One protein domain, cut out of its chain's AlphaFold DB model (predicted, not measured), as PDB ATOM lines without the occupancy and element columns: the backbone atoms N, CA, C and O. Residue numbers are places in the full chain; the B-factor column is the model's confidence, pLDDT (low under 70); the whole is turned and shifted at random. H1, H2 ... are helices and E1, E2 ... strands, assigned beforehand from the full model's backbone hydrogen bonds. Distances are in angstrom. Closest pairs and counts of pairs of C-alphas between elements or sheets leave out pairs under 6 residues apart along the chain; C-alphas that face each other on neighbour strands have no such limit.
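This is residues 4 to 70 of the 94 residues of an uncharacterized protein of Leptolyngbya sp. SIO1E4 (UniProt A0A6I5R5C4). A sheet of three strands, most of its length made by the long hairpin of E3 and E4 with the shorter E2 beside E3, has a small two-strand sheet of E1 and E5 near the end where E4 finishes. The single helix, H1, runs from this small sheet towards E2, and its last residues, 14 to 16, only graze the larger sheet. The printed part has 67 residues with one named helix and five named strands, in the order E1, H1, E2, E3, E4, E5; the class is mixed, helices and strands. The larger sheet has the order E2, E3, E4 and is antiparallel, while E1 and E5 are parallel. The whole is only just compact, close to loose, with a radius of gyration of the C-alphas of 12.7 A and spans of 33 by 25 by 18 A.

E1, residues 4 to 6, and E5, residues 66 to 69, are parallel neighbours at 36 degrees, with N 5 and O 67 at 2.9 A and N 69 and O 5 at 2.8 A. H1, residues 7 to 16, has its closest C-alphas to E5 at Gln 7 and Met 68, 5.6 A apart. Every O i to N i+4 pair in H1 is within hydrogen-bond range. E2, residues 30 to 34, comes closest to H1 at the C-alphas of Ile 33 and His 15, 7.1 A apart. E2 and E3, residues 40 to 50, form an antiparallel hairpin at 167 degrees, with N 31 and O 46 at 2.8 A. E3 and E4, residues 53 to 62, form another at 172 degrees, with N 45 and O 57 at 2.8 A. E2, E3 and E4 are a meander, each strand the antiparallel neighbour of the one before; E2 and E4 are its edge strands. E4 and E5 meet only through their link. E1 is apart from E2, E3 and E4, and E5 is apart from E2 and E3.

E1 begins at C-alpha 4, (56.968, 114.879, 136.849), and is 7.1 A long. H1 measures 14.2 A and E2 13.3 A. E3 is the longest strand by residues, 30.2 A from C-alpha 40 at (47.431, 103.877, 137.433) to C-alpha 50. E4 measures 27.0 A, and E5 measures 9.8 A, ending at C-alpha 69, (58.963, 117.434, 143.318).

The C-alphas farthest apart are those of Asp 51 and Asp 64, at 35.5 A. The printed part has no cut. The link from H1 to E2, residues 17 to 29, is long; the other links between named elements are tight. The mean pLDDT of the printed part is 88.7, and residues 20 to 26 are under 70.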
ATOM      1  N   THR A   4      56.545 114.068 135.700       95.69
ATOM      2  CA  THR A   4      56.968 114.879 136.849       95.69
ATOM      3  C   THR A   4      55.837 115.787 137.312       95.69
ATOM      4  O   THR A   4      55.262 116.508 136.501       95.69
ATOM      5  N   PHE A   5      55.562 115.791 138.616       94.94
ATOM      6  CA  PHE A   5      54.568 116.661 139.250       94.94
ATOM      7  C   PHE A   5      55.201 117.492 140.359       94.94
ATOM      8  O   PHE A   5      56.135 117.040 141.023       94.94
ATOM      9  N   SER A   6      54.649 118.674 140.639       93.62
ATOM     10  CA  SER A   6      54.800 119.229 141.984       93.62
ATOM     11  C   SER A   6      53.984 118.389 142.969       93.62
ATOM     12  O   SER A   6      52.973 117.791 142.598       93.62
ATOM     13  N   GLN A   7      54.393 118.344 144.239       90.94
ATOM     14  CA  GLN A   7      53.614 117.646 145.264       90.94
ATOM     15  C   GLN A   7      52.152 118.116 145.307       90.94
ATOM     16  O   GLN A   7      51.253 117.295 145.473       90.94
ATOM     17  N   ARG A   8      51.917 119.425 145.158       91.38
ATOM     18  CA  ARG A   8      50.564 119.988 145.160       91.38
ATOM     19  C   ARG A   8      49.749 119.439 143.995       91.38
ATOM     20  O   ARG A   8      48.694 118.876 144.241       91.38
ATOM     21  N   ASP A   9      50.266 119.537 142.772       94.06
ATOM     22  CA  ASP A   9      49.527 119.106 141.577       94.06
ATOM     23  C   ASP A   9      49.203 117.610 141.626       94.06
ATOM     24  O   ASP A   9      48.119 117.184 141.230       94.06
ATOM     25  N   TYR A  10      50.128 116.810 142.161       94.31
ATOM     26  CA  TYR A  10      49.896 115.389 142.374       94.31
ATOM     27  C   TYR A  10      48.741 115.139 143.351       94.31
ATOM     28  O   TYR A  10      47.825 114.376 143.041       94.31
ATOM     29  N   TRP A  11      48.755 115.777 144.526       92.44
ATOM     30  CA  TRP A  11      47.699 115.577 145.520       92.44
ATOM     31  C   TRP A  11      46.363 116.178 145.094       92.44
ATOM     32  O   TRP A  11      45.329 115.585 145.388       92.44
ATOM     33  N   ASP A  12      46.364 117.282 144.349       94.06
ATOM     34  CA  ASP A  12      45.151 117.853 143.760       94.06
ATOM     35  C   ASP A  12      44.509 116.857 142.781       94.06
ATOM     36  O   ASP A  12      43.302 116.620 142.843       94.06
ATOM     37  N   LEU A  13      45.316 116.196 141.942       94.19
ATOM     38  CA  LEU A  13      44.848 115.146 141.033       94.19
ATOM     39  C   LEU A  13      44.310 113.917 141.786       94.19
ATOM     40  O   LEU A  13      43.240 113.396 141.454       94.19
ATOM     41  N   VAL A  14      45.015 113.463 142.827       93.50
ATOM     42  CA  VAL A  14      44.546 112.369 143.694       93.50
ATOM     43  C   VAL A  14      43.219 112.742 144.355       93.50
ATOM     44  O   VAL A  14      42.257 111.983 144.275       93.50
ATOM     45  N   HIS A  15      43.106 113.925 144.956       92.81
ATOM     46  CA  HIS A  15      41.876 114.367 145.611       92.81
ATOM     47  C   HIS A  15      40.714 114.574 144.638       92.81
ATOM     48  O   HIS A  15      39.577 114.271 145.003       92.81
ATOM     49  N   ALA A  16      40.980 115.007 143.403       92.44
ATOM     50  CA  ALA A  16      39.973 115.085 142.347       92.44
ATOM     51  C   ALA A  16      39.403 113.706 141.971       92.44
ATOM     52  O   ALA A  16      38.262 113.616 141.524       92.44
ATOM     53  N   SER A  17      40.160 112.631 142.212       90.12
ATOM     54  CA  SER A  17      39.726 111.246 141.980       90.12
ATOM     55  C   SER A  17      38.844 110.699 143.108       90.12
ATOM     56  O   SER A  17      38.376 109.566 143.042       90.12
ATOM     57  N   ARG A  18      38.585 111.475 144.169       85.75
ATOM     58  CA  ARG A  18      37.718 111.046 145.271       85.75
ATOM     59  C   ARG A  18      36.295 110.796 144.761       85.75
ATOM     60  O   ARG A  18      35.577 111.724 144.401       85.75
ATOM     61  N   CYS A  19      35.849 109.544 144.828       70.75
ATOM     62  CA  CYS A  19      34.451 109.203 144.589       70.75
ATOM     63  C   CYS A  19      33.557 109.790 145.692       70.75
ATOM     64  O   CYS A  19      33.813 109.614 146.884       70.75
ATOM     65  N   THR A  20      32.462 110.441 145.299       60.97
ATOM     66  CA  THR A  20      31.402 110.927 146.205       60.97
ATOM     67  C   THR A  20      30.635 109.794 146.886       60.97
ATOM     68  O   THR A  20      30.023 110.003 147.932       60.97
ATOM     69  N   HIS A  21      30.694 108.584 146.331       55.56
ATOM     70  CA  HIS A  21      30.109 107.386 146.918       55.56
ATOM     71  C   HIS A  21      31.179 106.619 147.686       55.56
ATOM     72  O   HIS A  21      31.783 105.674 147.179       55.56
ATOM     73  N   GLN A  22      31.431 107.046 148.923       59.38
ATOM     74  CA  GLN A  22      32.128 106.192 149.876       59.38
ATOM     75  C   GLN A  22      31.318 104.899 150.028       59.38
ATOM     76  O   GLN A  22      30.090 104.936 150.138       59.38
ATOM     77  N   SER A  23      32.000 103.753 149.975       57.66
ATOM     78  CA  SER A  23      31.367 102.455 150.218       57.66
ATOM     79  C   SER A  23      30.572 102.516 151.531       57.66
ATOM     80  O   SER A  23      31.077 103.089 152.495       57.66
ATOM     81  N   PRO A  24      29.379 101.904 151.628       56.25
ATOM     82  CA  PRO A  24      28.635 101.836 152.887       56.25
ATOM     83  C   PRO A  24      29.415 101.159 154.032       56.25
ATOM     84  O   PRO A  24      29.009 101.256 155.186       56.25
ATOM     85  N   ALA A  25      30.530 100.484 153.724       59.38
ATOM     86  CA  ALA A  25      31.460  99.914 154.696       59.38
ATOM     87  C   ALA A  25      32.574 100.879 155.158       59.38
ATOM     88  O   ALA A  25      33.328 100.528 156.064       59.38
ATOM     89  N   ALA A  26      32.713 102.060 154.547       63.28
ATOM     90  CA  ALA A  26      33.708 103.048 154.946       63.28
ATOM     91  C   ALA A  26      33.333 103.611 156.322       63.28
ATOM     92  O   ALA A  26      32.295 104.250 156.501       63.28
ATOM     93  N   GLN A  27      34.166 103.320 157.314       73.75
ATOM     94  CA  GLN A  27      33.975 103.810 158.671       73.75
ATOM     95  C   GLN A  27      34.284 105.314 158.716       73.75
ATOM     96  O   GLN A  27      35.101 105.808 157.946       73.75
ATOM     97  N   SER A  28      33.658 106.058 159.629       82.38
ATOM     98  CA  SER A  28      33.786 107.527 159.708       82.38
ATOM     99  C   SER A  28      35.215 108.040 159.935       82.38
ATOM    100  O   SER A  28      35.485 109.217 159.708       82.38
ATOM    101  N   PHE A  29      36.120 107.175 160.391       87.81
ATOM    102  CA  PHE A  29      37.532 107.480 160.624       87.81
ATOM    103  C   PHE A  29      38.432 107.163 159.419       87.81
ATOM    104  O   PHE A  29      39.646 107.339 159.496       87.81
ATOM    105  N   GLU A  30      37.862 106.671 158.322       90.56
ATOM    106  CA  GLU A  30      38.591 106.226 157.145       90.56
ATOM    107  C   GLU A  30      38.131 106.968 155.887       90.56
ATOM    108  O   GLU A  30      36.955 107.270 155.695       90.56
ATOM    109  N   THR A  31      39.063 107.236 154.977       90.62
ATOM    110  CA  THR A  31      38.755 107.672 153.616       90.62
ATOM    111  C   THR A  31      39.586 106.897 152.603       90.62
ATOM    112  O   THR A  31      40.812 106.897 152.670       90.62
ATOM    113  N   ILE A  32      38.918 106.282 151.627       92.06
ATOM    114  CA  ILE A  32      39.561 105.648 150.472       92.06
ATOM    115  C   ILE A  32      39.405 106.570 149.262       92.06
ATOM    116  O   ILE A  32      38.304 107.038 148.967       92.06
ATOM    117  N   ILE A  33      40.507 106.825 148.561       93.50
ATOM    118  CA  ILE A  33      40.559 107.578 147.309       93.50
ATOM    119  C   ILE A  33      41.154 106.649 146.245       93.50
ATOM    120  O   ILE A  33      42.259 106.147 146.460       93.50
ATOM    121  N   PRO A  34      40.464 106.375 145.125       94.06
ATOM    122  CA  PRO A  34      41.049 105.577 144.056       94.06
ATOM    123  C   PRO A  34      42.261 106.296 143.456       94.06
ATOM    124  O   PRO A  34      42.332 107.527 143.439       94.06
ATOM    125  N   CYS A  35      43.229 105.520 142.974       94.69
ATOM    126  CA  CYS A  35      44.326 106.070 142.190       94.69
ATOM    127  C   CYS A  35      43.745 106.759 140.943       94.69
ATOM    128  O   CYS A  35      42.843 106.183 140.330       94.69
ATOM    129  N   PRO A  36      44.210 107.966 140.565       94.12
ATOM    130  CA  PRO A  36      43.784 108.579 139.316       94.12
ATOM    131  C   PRO A  36      44.021 107.618 138.152       94.12
ATOM    132  O   PRO A  36      45.158 107.202 137.936       94.12
ATOM    133  N   GLU A  37      42.976 107.312 137.379       92.81
ATOM    134  CA  GLU A  37      43.047 106.339 136.272       92.81
ATOM    135  C   GLU A  37      44.130 106.700 135.243       92.81
ATOM    136  O   GLU A  37      44.706 105.842 134.590       92.81
ATOM    137  N   GLN A  38      44.443 107.991 135.120       91.94
ATOM    138  CA  GLN A  38      45.489 108.504 134.231       91.94
ATOM    139  C   GLN A  38      46.910 108.152 134.701       91.94
ATOM    140  O   GLN A  38      47.846 108.213 133.908       91.94
ATOM    141  N   LEU A  39      47.088 107.837 135.987       94.00
ATOM    142  CA  LEU A  39      48.372 107.481 136.590       94.00
ATOM    143  C   LEU A  39      48.508 105.976 136.816       94.00
ATOM    144  O   LEU A  39      49.626 105.456 136.788       94.00
ATOM    145  N   GLY A  40      47.402 105.285 137.084       94.56
ATOM    146  CA  GLY A  40      47.431 103.877 137.433       94.56
ATOM    147  C   GLY A  40      46.128 103.346 138.012       94.56
ATOM    148  O   GLY A  40      45.070 103.960 137.922       94.56
ATOM    149  N   GLU A  41      46.247 102.203 138.679       95.38
ATOM    150  CA  GLU A  41      45.143 101.504 139.336       95.38
ATOM    151  C   GLU A  41      45.429 101.313 140.832       95.38
ATOM    152  O   GLU A  41      46.572 101.409 141.283       95.38
ATOM    153  N   GLY A  42      44.390 101.020 141.617       94.56
ATOM    154  CA  GLY A  42      44.475 100.820 143.068       94.56
ATOM    155  C   GLY A  42      43.944 102.013 143.861       94.56
ATOM    156  O   GLY A  42      43.011 102.684 143.419       94.56
ATOM    157  N   TYR A  43      44.482 102.261 145.057       94.06
ATOM    158  CA  TYR A  43      43.938 103.263 145.975       94.06
ATOM    159  C   TYR A  43      44.946 103.839 146.981       94.06
ATOM    160  O   TYR A  43      45.983 103.255 147.303       94.06
ATOM    161  N   TYR A  44      44.549 104.977 147.545       94.50
ATOM    162  CA  TYR A  44      45.064 105.570 148.772       94.50
ATOM    163  C   TYR A  44      44.016 105.401 149.865       94.50
ATOM    164  O   TYR A  44      42.837 105.684 149.654       94.50
ATOM    165  N   ARG A  45      44.432 104.942 151.041       93.00
ATOM    166  CA  ARG A  45      43.564 104.780 152.207       93.00
ATOM    167  C   ARG A  45      44.135 105.582 153.362       93.00
ATOM    168  O   ARG A  45      45.248 105.322 153.807       93.00
ATOM    169  N   PHE A  46      43.353 106.539 153.832       92.81
ATOM    170  CA  PHE A  46      43.651 107.399 154.964       92.81
ATOM    171  C   PHE A  46      42.857 106.901 156.164       92.81
ATOM    172  O   PHE A  46      41.643 106.722 156.063       92.81
ATOM    173  N   ILE A  47      43.533 106.649 157.280       93.44
ATOM    174  CA  ILE A  47      42.929 106.156 158.518       93.44
ATOM    175  C   ILE A  47      43.344 107.089 159.649       93.44
ATOM    176  O   ILE A  47      44.527 107.203 159.973       93.44
ATOM    177  N   ASN A  48      42.369 107.728 160.284       94.25
ATOM    178  CA  ASN A  48      42.604 108.515 161.481       94.25
ATOM    179  C   ASN A  48      42.760 107.565 162.680       94.25
ATOM    180  O   ASN A  48      41.812 106.878 163.061       94.25
ATOM    181  N   LEU A  49      43.970 107.486 163.244       92.12
ATOM    182  CA  LEU A  49      44.261 106.604 164.381       92.12
ATOM    183  C   LEU A  49      43.897 107.264 165.715       92.12
ATOM    184  O   LEU A  49      43.517 106.582 166.666       92.12
ATOM    185  N   ARG A  50      44.095 108.584 165.791       92.50
ATOM    186  CA  ARG A  50      43.793 109.486 166.912       92.50
ATOM    187  C   ARG A  50      44.080 110.924 166.480       92.50
ATOM    188  O   ARG A  50      44.755 111.151 165.477       92.50
ATOM    189  N   ASP A  51      43.682 111.884 167.306       90.69
ATOM    190  CA  ASP A  51      43.959 113.303 167.080       90.69
ATOM    191  C   ASP A  51      45.446 113.564 166.781       90.69
ATOM    192  O   ASP A  51      46.338 113.217 167.560       90.69
ATOM    193  N   GLY A  52      45.702 114.165 165.617       90.62
ATOM    194  CA  GLY A  52      47.044 114.507 165.143       90.62
ATOM    195  C   GLY A  52      47.865 113.348 164.565       90.62
ATOM    196  O   GLY A  52      49.011 113.581 164.185       90.62
ATOM    197  N   VAL A  53      47.324 112.124 164.475       92.94
ATOM    198  CA  VAL A  53      48.020 110.961 163.897       92.94
ATOM    199  C   VAL A  53      47.153 110.266 162.846       92.94
ATOM    200  O   VAL A  53      46.142 109.636 163.159       92.94
ATOM    201  N   GLU A  54      47.611 110.319 161.599       94.12
ATOM    202  CA  GLU A  54      46.979 109.674 160.449       94.12
ATOM    203  C   GLU A  54      47.903 108.604 159.859       94.12
ATOM    204  O   GLU A  54      49.122 108.772 159.801       94.12
ATOM    205  N   LEU A  55      47.310 107.495 159.424       94.19
ATOM    206  CA  LEU A  55      47.976 106.466 158.642       94.19
ATOM    207  C   LEU A  55      47.526 106.569 157.184       94.19
ATOM    208  O   LEU A  55      46.342 106.421 156.886       94.19
ATOM    209  N   LEU A  56      48.491 106.750 156.284       94.25
ATOM    210  CA  LEU A  56      48.302 106.623 154.844       94.25
ATOM    211  C   LEU A  56      48.807 105.256 154.373       94.25
ATOM    212  O   LEU A  56      49.975 104.918 154.556       94.25
ATOM    213  N   ILE A  57      47.937 104.493 153.716       94.31
ATOM    214  CA  ILE A  57      48.278 103.267 152.994       94.31
ATOM    215  C   ILE A  57      48.131 103.543 151.498       94.31
ATOM    216  O   ILE A  57      47.027 103.801 151.020       94.31
ATOM    217  N   GLY A  58      49.237 103.472 150.759       93.75
ATOM    218  CA  GLY A  58      49.231 103.473 149.296       93.75
ATOM    219  C   GLY A  58      49.309 102.046 148.767       93.75
ATOM    220  O   GLY A  58      50.348 101.406 148.903       93.75
ATOM    221  N   ASN A  59      48.222 101.550 148.178       93.69
ATOM    222  CA  ASN A  59      48.187 100.262 147.491       93.69
ATOM    223  C   ASN A  59      47.741 100.497 146.049       93.69
ATOM    224  O   ASN A  59      46.552 100.439 145.730       93.69
ATOM    225  N   TYR A  60      48.703 100.849 145.206       93.06
ATOM    226  CA  TYR A  60      48.472 101.218 143.819       93.06
ATOM    227  C   TYR A  60      49.609 100.730 142.926       93.06
ATOM    228  O   TYR A  60      50.729 100.500 143.383       93.06
ATOM    229  N   GLN A  61      49.307 100.610 141.638       94.25
ATOM    230  CA  GLN A  61      50.257 100.286 140.587       94.25
ATOM    231  C   GLN A  61      50.198 101.387 139.530       94.25
ATOM    232  O   GLN A  61      49.159 101.598 138.906       94.25
ATOM    233  N   LEU A  62      51.315 102.088 139.339       94.19
ATOM    234  CA  LEU A  62      51.431 103.140 138.331       94.19
ATOM    235  C   LEU A  62      51.719 102.539 136.951       94.19
ATOM    236  O   LEU A  62      52.370 101.494 136.850       94.19
ATOM    237  N   HIS A  63      51.234 103.204 135.903       94.88
ATOM    238  CA  HIS A  63      51.512 102.852 134.507       94.88
ATOM    239  C   HIS A  63      52.930 103.251 134.078       94.88
ATOM    240  O   HIS A  63      53.576 102.532 133.319       94.88
ATOM    241  N   ASP A  64      53.413 104.376 134.601       94.44
ATOM    242  CA  ASP A  64      54.725 104.958 134.337       94.44
ATOM    243  C   ASP A  64      55.361 105.447 135.647       94.44
ATOM    244  O   ASP A  64      54.680 105.647 136.657       94.44
ATOM    245  N   ASP A  65      56.673 105.686 135.621       94.00
ATOM    246  CA  ASP A  65      57.377 106.296 136.748       94.00
ATOM    247  C   ASP A  65      56.832 107.704 137.026       94.00
ATOM    248  O   ASP A  65      56.776 108.559 136.137       94.00
ATOM    249  N   VAL A  66      56.475 107.973 138.282       93.06
ATOM    250  CA  VAL A  66      56.042 109.297 138.737       93.06
ATOM    251  C   VAL A  66      57.125 109.895 139.623       93.06
ATOM    252  O   VAL A  66      57.475 109.340 140.663       93.06
ATOM    253  N   VAL A  67      57.640 111.056 139.226       94.38
ATOM    254  CA  VAL A  67      58.598 111.834 140.014       94.38
ATOM    255  C   VAL A  67      57.861 113.000 140.659       94.38
ATOM    256  O   VAL A  67      57.339 113.880 139.974       94.38
ATOM    257  N   MET A  68      57.819 113.017 141.988       92.06
ATOM    258  CA  MET A  68      57.200 114.103 142.741       92.06
ATOM    259  C   MET A  68      58.261 115.082 143.236       92.06
ATOM    260  O   MET A  68      59.153 114.726 144.003       92.06
ATOM    261  N   MET A  69      58.134 116.341 142.832       93.44
ATOM    262  CA  MET A  69      58.963 117.434 143.318       93.44
ATOM    263  C   MET A  69      58.408 117.929 144.652       93.44
ATOM    264  O   MET A  69      57.322 118.515 144.716       93.44
ATOM    265  N   MET A  70      59.170 117.695 145.716       88.50
ATOM    266  CA  MET A  70      58.819 118.065 147.086       88.50
ATOM    267  C   MET A  70      59.798 119.139 147.581       88.50
ATOM    268  O   MET A  70      60.826 118.798 148.167       88.50
TER     269      MET A  70